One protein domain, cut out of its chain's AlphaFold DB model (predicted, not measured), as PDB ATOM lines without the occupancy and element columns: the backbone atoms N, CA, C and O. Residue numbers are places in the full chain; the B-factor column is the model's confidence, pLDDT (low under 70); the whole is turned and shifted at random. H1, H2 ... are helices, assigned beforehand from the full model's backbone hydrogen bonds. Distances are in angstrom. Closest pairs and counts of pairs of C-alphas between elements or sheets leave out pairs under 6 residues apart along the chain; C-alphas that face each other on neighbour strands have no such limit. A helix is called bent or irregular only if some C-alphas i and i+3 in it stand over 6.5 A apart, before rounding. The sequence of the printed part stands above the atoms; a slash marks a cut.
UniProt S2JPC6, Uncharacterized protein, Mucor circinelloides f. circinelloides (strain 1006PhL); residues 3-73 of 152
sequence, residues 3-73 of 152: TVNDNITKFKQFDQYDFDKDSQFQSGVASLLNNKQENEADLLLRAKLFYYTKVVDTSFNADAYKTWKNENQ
ATOM      1  N   THR A   3     317.991 339.844 166.992       64.38
ATOM      2  CA  THR A   3     316.969 340.681 167.637       64.38
ATOM      3  C   THR A   3     317.490 342.032 168.137       64.38
ATOM      4  O   THR A   3     316.751 343.010 168.133       64.38
ATOM      5  N   VAL A   4     318.752 342.128 168.569       72.50
ATOM      6  CA  VAL A   4     319.308 343.389 169.100       72.50
ATOM      7  C   VAL A   4     319.477 344.429 167.986       72.50
ATOM      8  O   VAL A   4     319.072 345.576 168.153       72.50
ATOM      9  N   ASN A   5     319.989 344.023 166.822       77.06
ATOM     10  CA  ASN A   5     320.182 344.910 165.673       77.06
ATOM     11  C   ASN A   5     318.854 345.430 165.098       77.06
ATOM     12  O   ASN A   5     318.767 346.599 164.712       77.06
ATOM     13  N   ASP A   6     317.810 344.596 165.095       83.38
ATOM     14  CA  ASP A   6     316.464 345.012 164.685       83.38
ATOM     15  C   ASP A   6     315.897 346.100 165.611       83.38
ATOM     16  O   ASP A   6     315.351 347.096 165.137       83.38
ATOM     17  N   ASN A   7     316.079 345.964 166.930       85.19
ATOM     18  CA  ASN A   7     315.629 346.975 167.894       85.19
ATOM     19  C   ASN A   7     316.358 348.312 167.710       85.19
ATOM     20  O   ASN A   7     315.712 349.353 167.644       85.19
ATOM     21  N   ILE A   8     317.686 348.289 167.543       85.00
ATOM     22  CA  ILE A   8     318.479 349.508 167.306       85.00
ATOM     23  C   ILE A   8     318.006 350.235 166.040       85.00
ATOM     24  O   ILE A   8     317.918 351.462 166.017       85.00
ATOM     25  N   THR A   9     317.668 349.492 164.985       87.06
ATOM     26  CA  THR A   9     317.157 350.078 163.737       87.06
ATOM     27  C   THR A   9     315.828 350.797 163.969       87.06
ATOM     28  O   THR A   9     315.667 351.936 163.533       87.06
ATOM     29  N   LYS A  10     314.915 350.191 164.734       88.12
ATOM     30  CA  LYS A  10     313.633 350.809 165.107       88.12
ATOM     31  C   LYS A  10     313.806 352.056 165.970       88.12
ATOM     32  O   LYS A  10     313.086 353.031 165.779       88.12
ATOM     33  N   PHE A  11     314.772 352.054 166.888       89.69
ATOM     34  CA  PHE A  11     315.100 353.228 167.704       89.69
ATOM     35  C   PHE A  11     315.573 354.399 166.838       89.69
ATOM     36  O   PHE A  11     315.089 355.516 166.995       89.69
ATOM     37  N   LYS A  12     316.429 354.136 165.846       87.19
ATOM     38  CA  LYS A  12     316.858 355.158 164.877       87.19
ATOM     39  C   LYS A  12     315.705 355.677 164.017       87.19
ATOM     40  O   LYS A  12     315.664 356.863 163.716       87.19
ATOM     41  N   GLN A  13     314.779 354.803 163.623       89.12
ATOM     42  CA  GLN A  13     313.582 355.205 162.879       89.12
ATOM     43  C   GLN A  13     312.666 356.104 163.712       89.12
ATOM     44  O   GLN A  13     312.153 357.085 163.186       89.12
ATOM     45  N   PHE A  14     312.519 355.816 165.008       90.25
ATOM     46  CA  PHE A  14     311.789 356.674 165.937       90.25
ATOM     47  C   PHE A  14     312.401 358.079 166.024       90.25
ATOM     48  O   PHE A  14     311.671 359.060 165.927       90.25
ATOM     49  N   ASP A  15     313.729 358.196 166.147       87.31
ATOM     50  CA  ASP A  15     314.401 359.506 166.204       87.31
ATOM     51  C   ASP A  15     314.363 360.273 164.865       87.31
ATOM     52  O   ASP A  15     314.438 361.500 164.856       87.31
ATOM     53  N   GLN A  16     314.209 359.580 163.732       88.88
ATOM     54  CA  GLN A  16     314.028 360.202 162.409       88.88
ATOM     55  C   GLN A  16     312.575 360.581 162.102       88.88
ATOM     56  O   GLN A  16     312.310 361.234 161.090       88.88
ATOM     57  N   TYR A  17     311.625 360.146 162.927       89.38
ATOM     58  CA  TYR A  17     310.213 360.369 162.677       89.38
ATOM     59  C   TYR A  17     309.821 361.827 162.952       89.38
ATOM     60  O   TYR A  17     310.068 362.376 164.026       89.38
ATOM     61  N   ASP A  18     309.172 362.453 161.972       91.00
ATOM     62  CA  ASP A  18     308.766 363.857 162.024       91.00
ATOM     63  C   ASP A  18     307.394 364.010 162.702       91.00
ATOM     64  O   ASP A  18     306.344 364.030 162.057       91.00
ATOM     65  N   PHE A  19     307.410 364.102 164.034       89.75
ATOM     66  CA  PHE A  19     306.207 364.286 164.857       89.75
ATOM     67  C   PHE A  19     305.516 365.647 164.651       89.75
ATOM     68  O   PHE A  19     304.359 365.809 165.043       89.75
ATOM     69  N   ASP A  20     306.193 366.634 164.062       89.12
ATOM     70  CA  ASP A  20     305.636 367.969 163.822       89.12
ATOM     71  C   ASP A  20     304.715 368.002 162.599       89.12
ATOM     72  O   ASP A  20     303.746 368.762 162.570       89.12
ATOM     73  N   LYS A  21     304.947 367.127 161.614       89.94
ATOM     74  CA  LYS A  21     304.055 366.982 160.453       89.94
ATOM     75  C   LYS A  21     302.810 366.138 160.720       89.94
ATOM     76  O   LYS A  21     301.877 366.174 159.915       89.94
ATOM     77  N   ASP A  22     302.767 365.380 161.814       89.94
ATOM     78  CA  ASP A  22     301.629 364.515 162.123       89.94
ATOM     79  C   ASP A  22     300.520 365.272 162.873       89.94
ATOM     80  O   ASP A  22     300.586 365.534 164.077       89.94
ATOM     81  N   SER A  23     299.439 365.582 162.154       90.50
ATOM     82  CA  SER A  23     298.294 366.307 162.707       90.50
ATOM     83  C   SER A  23     297.524 365.533 163.788       90.50
ATOM     84  O   SER A  23     296.902 366.171 164.647       90.50
ATOM     85  N   GLN A  24     297.518 364.193 163.760       89.31
ATOM     86  CA  GLN A  24     296.835 363.387 164.778       89.31
ATOM     87  C   GLN A  24     297.596 363.447 166.100       89.31
ATOM     88  O   GLN A  24     296.990 363.642 167.157       89.31
ATOM     89  N   PHE A  25     298.924 363.354 166.031       92.12
ATOM     90  CA  PHE A  25     299.792 363.480 167.194       92.12
ATOM     91  C   PHE A  25     299.690 364.868 167.845       92.12
ATOM     92  O   PHE A  25     299.436 364.969 169.046       92.12
ATOM     93  N   GLN A  26     299.811 365.934 167.046       91.81
ATOM     94  CA  GLN A  26     299.775 367.321 167.532       91.81
ATOM     95  C   GLN A  26     298.459 367.657 168.246       91.81
ATOM     96  O   GLN A  26     298.464 368.237 169.333       91.81
ATOM     97  N   SER A  27     297.327 367.219 167.686       89.19
ATOM     98  CA  SER A  27     296.009 367.418 168.304       89.19
ATOM     99  C   SER A  27     295.900 366.723 169.671       89.19
ATOM    100  O   SER A  27     295.320 367.270 170.612       89.19
ATOM    101  N   GLY A  28     296.486 365.528 169.805       87.69
ATOM    102  CA  GLY A  28     296.526 364.791 171.070       87.69
ATOM    103  C   GLY A  28     297.432 365.448 172.114       87.69
ATOM    104  O   GLY A  28     297.044 365.590 173.273       87.69
ATOM    105  N   VAL A  29     298.615 365.907 171.703       90.56
ATOM    106  CA  VAL A  29     299.594 366.554 172.588       90.56
ATOM    107  C   VAL A  29     299.104 367.910 173.094       90.56
ATOM    108  O   VAL A  29     299.263 368.199 174.280       90.56
ATOM    109  N   ALA A  30     298.416 368.694 172.260       87.19
ATOM    110  CA  ALA A  30     297.805 369.960 172.673       87.19
ATOM    111  C   ALA A  30     296.823 369.789 173.850       87.19
ATOM    112  O   ALA A  30     296.771 370.628 174.750       87.19
ATOM    113  N   SER A  31     296.090 368.669 173.892       86.12
ATOM    114  CA  SER A  31     295.184 368.354 175.006       86.12
ATOM    115  C   SER A  31     295.931 367.986 176.294       86.12
ATOM    116  O   SER A  31     295.458 368.299 177.385       86.12
ATOM    117  N   LEU A  32     297.101 367.347 176.179       86.19
ATOM    118  CA  LEU A  32     297.935 366.951 177.319       86.19
ATOM    119  C   LEU A  32     298.657 368.152 177.945       86.19
ATOM    120  O   LEU A  32     298.679 368.282 179.165       86.19
ATOM    121  N   LEU A  33     299.181 369.065 177.122       84.69
ATOM    122  CA  LEU A  33     299.879 370.280 177.572       84.69
ATOM    123  C   LEU A  33     298.968 371.275 178.300       84.69
ATOM    124  O   LEU A  33     299.441 372.085 179.096       84.69
ATOM    125  N   ASN A  34     297.658 371.212 178.061       81.94
ATOM    126  CA  ASN A  34     296.696 372.088 178.724       81.94
ATOM    127  C   ASN A  34     296.527 371.761 180.226       81.94
ATOM    128  O   ASN A  34     296.048 372.597 180.990       81.94
ATOM    129  N   ASN A  35     296.928 370.561 180.673       72.12
ATOM    130  CA  ASN A  35     296.856 370.137 182.072       72.12
ATOM    131  C   ASN A  35     298.263 370.137 182.701       72.12
ATOM    132  O   ASN A  35     299.002 369.157 182.658       72.12
ATOM    133  N   LYS A  36     298.657 371.295 183.235       65.25
ATOM    134  CA  LYS A  36     300.048 371.672 183.535       65.25
ATOM    135  C   LYS A  36     300.615 371.082 184.843       65.25
ATOM    136  O   LYS A  36     301.083 371.827 185.700       65.25
ATOM    137  N   GLN A  37     300.541 369.763 185.035       66.94
ATOM    138  CA  GLN A  37     301.025 369.110 186.267       66.94
ATOM    139  C   GLN A  37     302.469 368.581 186.206       66.94
ATOM    140  O   GLN A  37     303.092 368.450 187.256       66.94
ATOM    141  N   GLU A  38     303.019 368.305 185.021       74.06
ATOM    142  CA  GLU A  38     304.332 367.655 184.855       74.06
ATOM    143  C   GLU A  38     305.264 368.435 183.911       74.06
ATOM    144  O   GLU A  38     304.845 369.370 183.227       74.06
ATOM    145  N   ASN A  39     306.545 368.048 183.882       82.06
ATOM    146  CA  ASN A  39     307.537 368.622 182.975       82.06
ATOM    147  C   ASN A  39     307.113 368.394 181.514       82.06
ATOM    148  O   ASN A  39     306.897 367.257 181.088       82.06
ATOM    149  N   GLU A  40     307.013 369.481 180.747       84.81
ATOM    150  CA  GLU A  40     306.556 369.461 179.355       84.81
ATOM    151  C   GLU A  40     307.423 368.538 178.482       84.81
ATOM    152  O   GLU A  40     306.894 367.825 177.631       84.81
ATOM    153  N   ALA A  41     308.736 368.484 178.730       82.75
ATOM    154  CA  ALA A  41     309.658 367.640 177.972       82.75
ATOM    155  C   ALA A  41     309.417 366.140 178.217       82.75
ATOM    156  O   ALA A  41     309.373 365.352 177.266       82.75
ATOM    157  N   ASP A  42     309.209 365.749 179.476       84.19
ATOM    158  CA  ASP A  42     308.955 364.356 179.855       84.19
ATOM    159  C   ASP A  42     307.588 363.886 179.347       84.19
ATOM    160  O   ASP A  42     307.451 362.775 178.820       84.19
ATOM    161  N   LEU A  43     306.582 364.761 179.436       87.75
ATOM    162  CA  LEU A  43     305.241 364.500 178.926       87.75
ATOM    163  C   LEU A  43     305.256 364.319 177.403       87.75
ATOM    164  O   LEU A  43     304.666 363.369 176.883       87.75
ATOM    165  N   LEU A  44     305.978 365.190 176.692       89.50
ATOM    166  CA  LEU A  44     306.121 365.128 175.241       89.50
ATOM    167  C   LEU A  44     306.846 363.850 174.805       89.50
ATOM    168  O   LEU A  44     306.393 363.178 173.879       89.50
ATOM    169  N   LEU A  45     307.919 363.455 175.497       88.56
ATOM    170  CA  LEU A  45     308.616 362.197 175.221       88.56
ATOM    171  C   LEU A  45     307.697 360.988 175.438       88.56
ATOM    172  O   LEU A  45     307.635 360.095 174.589       88.56
ATOM    173  N   ARG A  46     306.947 360.963 176.545       88.94
ATOM    174  CA  ARG A  46     305.985 359.893 176.838       88.94
ATOM    175  C   ARG A  46     304.892 359.817 175.776       88.94
ATOM    176  O   ARG A  46     304.556 358.716 175.343       88.94
ATOM    177  N   ALA A  47     304.368 360.960 175.337       91.44
ATOM    178  CA  ALA A  47     303.374 361.027 174.275       91.44
ATOM    179  C   ALA A  47     303.934 360.506 172.945       91.44
ATOM    180  O   ALA A  47     303.287 359.672 172.313       91.44
ATOM    181  N   LYS A  48     305.148 360.922 172.545       90.69
ATOM    182  CA  LYS A  48     305.823 360.430 171.327       90.69
ATOM    183  C   LYS A  48     305.981 358.911 171.348       90.69
ATOM    184  O   LYS A  48     305.599 358.240 170.393       90.69
ATOM    185  N   LEU A  49     306.483 358.360 172.455       90.31
ATOM    186  CA  LEU A  49     306.651 356.912 172.628       90.31
ATOM    187  C   LEU A  49     305.310 356.170 172.580       90.31
ATOM    188  O   LEU A  49     305.189 355.136 171.923       90.31
ATOM    189  N   PHE A  50     304.287 356.701 173.249       90.25
ATOM    190  CA  PHE A  50     302.951 356.110 173.238       90.25
ATOM    191  C   PHE A  50     302.344 356.112 171.833       90.25
ATOM    192  O   PHE A  50     301.821 355.095 171.387       90.25
ATOM    193  N   TYR A  51     302.447 357.229 171.116       91.62
ATOM    194  CA  TYR A  51     301.931 357.342 169.758       91.62
ATOM    195  C   TYR A  51     302.632 356.370 168.809       91.62
ATOM    196  O   TYR A  51     301.977 355.591 168.118       91.62
ATOM    197  N   TYR A  52     303.964 356.346 168.838       90.56
ATOM    198  CA  TYR A  52     304.755 355.505 167.947       90.56
ATOM    199  C   TYR A  52     304.496 354.009 168.169       90.56
ATOM    200  O   TYR A  52     304.294 353.272 167.208       90.56
ATOM    201  N   THR A  53     304.401 353.571 169.432       90.25
ATOM    202  CA  THR A  53     304.056 352.176 169.779       90.25
ATOM    203  C   THR A  53     302.628 351.786 169.414       90.25
ATOM    204  O   THR A  53     302.328 350.603 169.283       90.25
ATOM    205  N   LYS A  54     301.712 352.749 169.296       86.56
ATOM    206  CA  LYS A  54     300.300 352.473 169.012       86.56
ATOM    207  C   LYS A  54     299.937 352.574 167.540       86.56
ATOM    208  O   LYS A  54     299.052 351.842 167.110       86.56
ATOM    209  N   VAL A  55     300.570 353.480 166.803       84.81
ATOM    210  CA  VAL A  55     300.150 353.856 165.446       84.81
ATOM    211  C   VAL A  55     301.175 353.446 164.394       84.81
ATOM    212  O   VAL A  55     300.786 353.032 163.307       84.81
ATOM    213  N   VAL A  56     302.470 353.529 164.708       85.00
ATOM    214  CA  VAL A  56     303.546 353.319 163.727       85.00
ATOM    215  C   VAL A  56     304.077 351.891 163.780       85.00
ATOM    216  O   VAL A  56     304.099 351.202 162.762       85.00
ATOM    217  N   ASP A  57     304.490 351.432 164.962       82.31
ATOM    218  CA  ASP A  57     305.056 350.097 165.145       82.31
ATOM    219  C   ASP A  57     304.682 349.504 166.509       82.31
ATOM    220  O   ASP A  57     305.289 349.795 167.540       82.31
ATOM    221  N   THR A  58     303.716 348.587 166.501       81.69
ATOM    222  CA  THR A  58     303.262 347.839 167.685       81.69
ATOM    223  C   THR A  58     304.347 346.951 168.296       81.69
ATOM    224  O   THR A  58     304.249 346.557 169.456       81.69
ATOM    225  N   SER A  59     305.387 346.618 167.530       81.75
ATOM    226  CA  SER A  59     306.516 345.819 168.007       81.75
ATOM    227  C   SER A  59     307.647 346.662 168.608       81.75
ATOM    228  O   SER A  59     308.658 346.106 169.044       81.75
ATOM    229  N   PHE A  60     307.494 347.990 168.642       84.94
ATOM    230  CA  PHE A  60     308.434 348.894 169.290       84.94
ATOM    231  C   PHE A  60     308.349 348.753 170.812       84.94
ATOM    232  O   PHE A  60     307.274 348.832 171.406       84.94
ATOM    233  N   ASN A  61     309.495 348.574 171.468       86.25
ATOM    234  CA  ASN A  61     309.562 348.476 172.921       86.25
ATOM    235  C   ASN A  61     310.072 349.797 173.520       86.25
ATOM    236  O   ASN A  61     311.253 350.129 173.410       86.25
ATOM    237  N   ALA A  62     309.168 350.548 174.153       84.94
ATOM    238  CA  ALA A  62     309.479 351.855 174.732       84.94
ATOM    239  C   ALA A  62     310.462 351.775 175.912       84.94
ATOM    240  O   ALA A  62     311.290 352.670 176.072       84.94
ATOM    241  N   ASP A  63     310.401 350.717 176.723       85.50
ATOM    242  CA  ASP A  63     311.325 350.529 177.844       85.50
ATOM    243  C   ASP A  63     312.740 350.217 177.347       85.50
ATOM    244  O   ASP A  63     313.707 350.806 177.827       85.50
ATOM    245  N   ALA A  64     312.868 349.384 176.310       86.00
ATOM    246  CA  ALA A  64     314.155 349.105 175.678       86.00
ATOM    247  C   ALA A  64     314.770 350.359 175.031       86.00
ATOM    248  O   ALA A  64     315.977 350.565 175.148       86.00
ATOM    249  N   TYR A  65     313.955 351.226 174.414       85.94
ATOM    250  CA  TYR A  65     314.420 352.514 173.885       85.94
ATOM    251  C   TYR A  65     314.954 353.431 174.988       85.94
ATOM    252  O   TYR A  65     315.987 354.056 174.797       85.94
ATOM    253  N   LYS A  66     314.293 353.508 176.151       85.00
ATOM    254  CA  LYS A  66     314.774 354.330 177.278       85.00
ATOM    255  C   LYS A  66     316.128 353.849 177.790       85.00
ATOM    256  O   LYS A  66     317.012 354.668 178.010       85.00
ATOM    257  N   THR A  67     316.302 352.537 177.939       86.31
ATOM    258  CA  THR A  67     317.588 351.953 178.343       86.31
ATOM    259  C   THR A  67     318.662 352.227 177.295       86.31
ATOM    260  O   THR A  67     319.711 352.766 177.630       86.31
ATOM    261  N   TRP A  68     318.362 351.961 176.018       85.94
ATOM    262  CA  TRP A  68     319.266 352.244 174.904       85.94
ATOM    263  C   TRP A  68     319.625 353.727 174.817       85.94
ATOM    264  O   TRP A  68     320.781 354.055 174.579       85.94
ATOM    265  N   LYS A  69     318.667 354.629 175.047       82.31
ATOM    266  CA  LYS A  69     318.889 356.073 175.049       82.31
ATOM    267  C   LYS A  69     319.716 356.509 176.244       82.31
ATOM    268  O   LYS A  69     320.541 357.374 176.060       82.31
ATOM    269  N   ASN A  70     319.559 355.923 177.427       80.81
ATOM    270  CA  ASN A  70     320.431 356.230 178.567       80.81
ATOM    271  C   ASN A  70     321.868 355.733 178.347       80.81
ATOM    272  O   ASN A  70     322.805 356.361 178.821       80.81
ATOM    273  N   GLU A  71     322.034 354.627 177.621       75.88
ATOM    274  CA  GLU A  71     323.335 354.047 177.270       75.88
ATOM    275  C   GLU A  71     324.000 354.757 176.072       75.88
ATOM    276  O   GLU A  71     325.219 354.869 176.025       75.88
ATOM    277  N   ASN A  72     323.203 355.278 175.125       69.81
ATOM    278  CA  ASN A  72     323.639 356.058 173.951       69.81
ATOM    279  C   ASN A  72     323.441 357.568 174.117       69.81
ATOM    280  O   ASN A  72     323.676 358.323 173.172       69.81
ATOM    281  N   GLN A  73     323.023 358.033 175.293       57.09
ATOM    282  CA  GLN A  73     323.310 359.391 175.719       57.09
ATOM    283  C   GLN A  73     324.819 359.396 175.908       57.09
ATOM    284  O   GLN A  73     325.331 359.221 177.013       57.09
TER     285      GLN A  73
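What this domain is: This is residues 3 to 73 of the 152 residues of an uncharacterized protein of Mucor circinelloides f. circinelloides (strain 1006PhL) (UniProt S2JPC6). The domain is an elongated row of two helix pairs: at one end H2 and H3 fold back on each other as a helical hairpin, and at the other end H1 and H4 stand crosswise to each other with few contacts. H3, the longest helix at 17 residues, lies between H2 and H4, and residues 34 to 39 in the turn of the hairpin stick out. The printed part has 71 residues with four named helices, in the order H1, H2, H3, H4, and no named strand; the class is all helix. The whole is compact, with a radius of gyration of the C-alphas of 12.8 A, and its C-alphas span 39 by 23 by 17 A.

How they stand to each other: H1, residues 3 to 16, and H3, residues 40 to 56, are close but not clearly touching, and the closest C-alphas, those of Phe 14 and Tyr 52, are 7.4 A apart. They run opposite ways at a steep tilt of 61 degrees. H1 and H4, residues 62 to 72, are also close but not clearly touching, about perpendicular at 85 degrees; their closest C-alphas, those of Phe 11 and Tyr 65, are 6.3 A apart. H2, residues 23 to 33, touches H3, and the closest C-alphas are those of Val 29 and Ala 47, 6.9 A apart. These two form a hairpin, running opposite ways at a shallow tilt of 34.6 degrees, only just short of steep. H3 and H4 only just touch, with 3 pairs of C-alphas within 8 A, and H3 does so with residues 49 to 53 alone. Their closest C-alphas, those of Leu 49 and Ala 62, are 6.2 A apart, and they run opposite ways at a steep tilt of 57 degrees. H2 is apart from H1 and from H4. In H1, H3 and H4 every O i to N i+4 pair is within hydrogen-bond range; in H2 6 of 7 are.

Where its parts are: H1 begins at C-alpha 3, (316.969, 340.681, 167.637), and measures 20.4 A from first to last C-alpha. H2 measures 15.5 A. H3 runs 22.7 A from C-alpha 40, (306.556, 369.461, 179.355), to C-alpha 56; it is neither bent nor irregular, but only just: C-alphas 53 and 56 are 6.2 A apart. H4 measures 14.8 A and ends at C-alpha 72, (323.639, 356.058, 173.951).

The domain as a whole: The two C-alphas farthest apart, those of Thr 3 and Asn 34, are 39.0 A apart. The printed part has no cut. The link from H3 to H4 is tight, those from H1 to H2 and from H2 to H3 are short, and no link is long. The mean pLDDT of the printed part is 84.7; the model's confidence is under 70 at residue 3, residues 36 to 37 and residues 72 to 73.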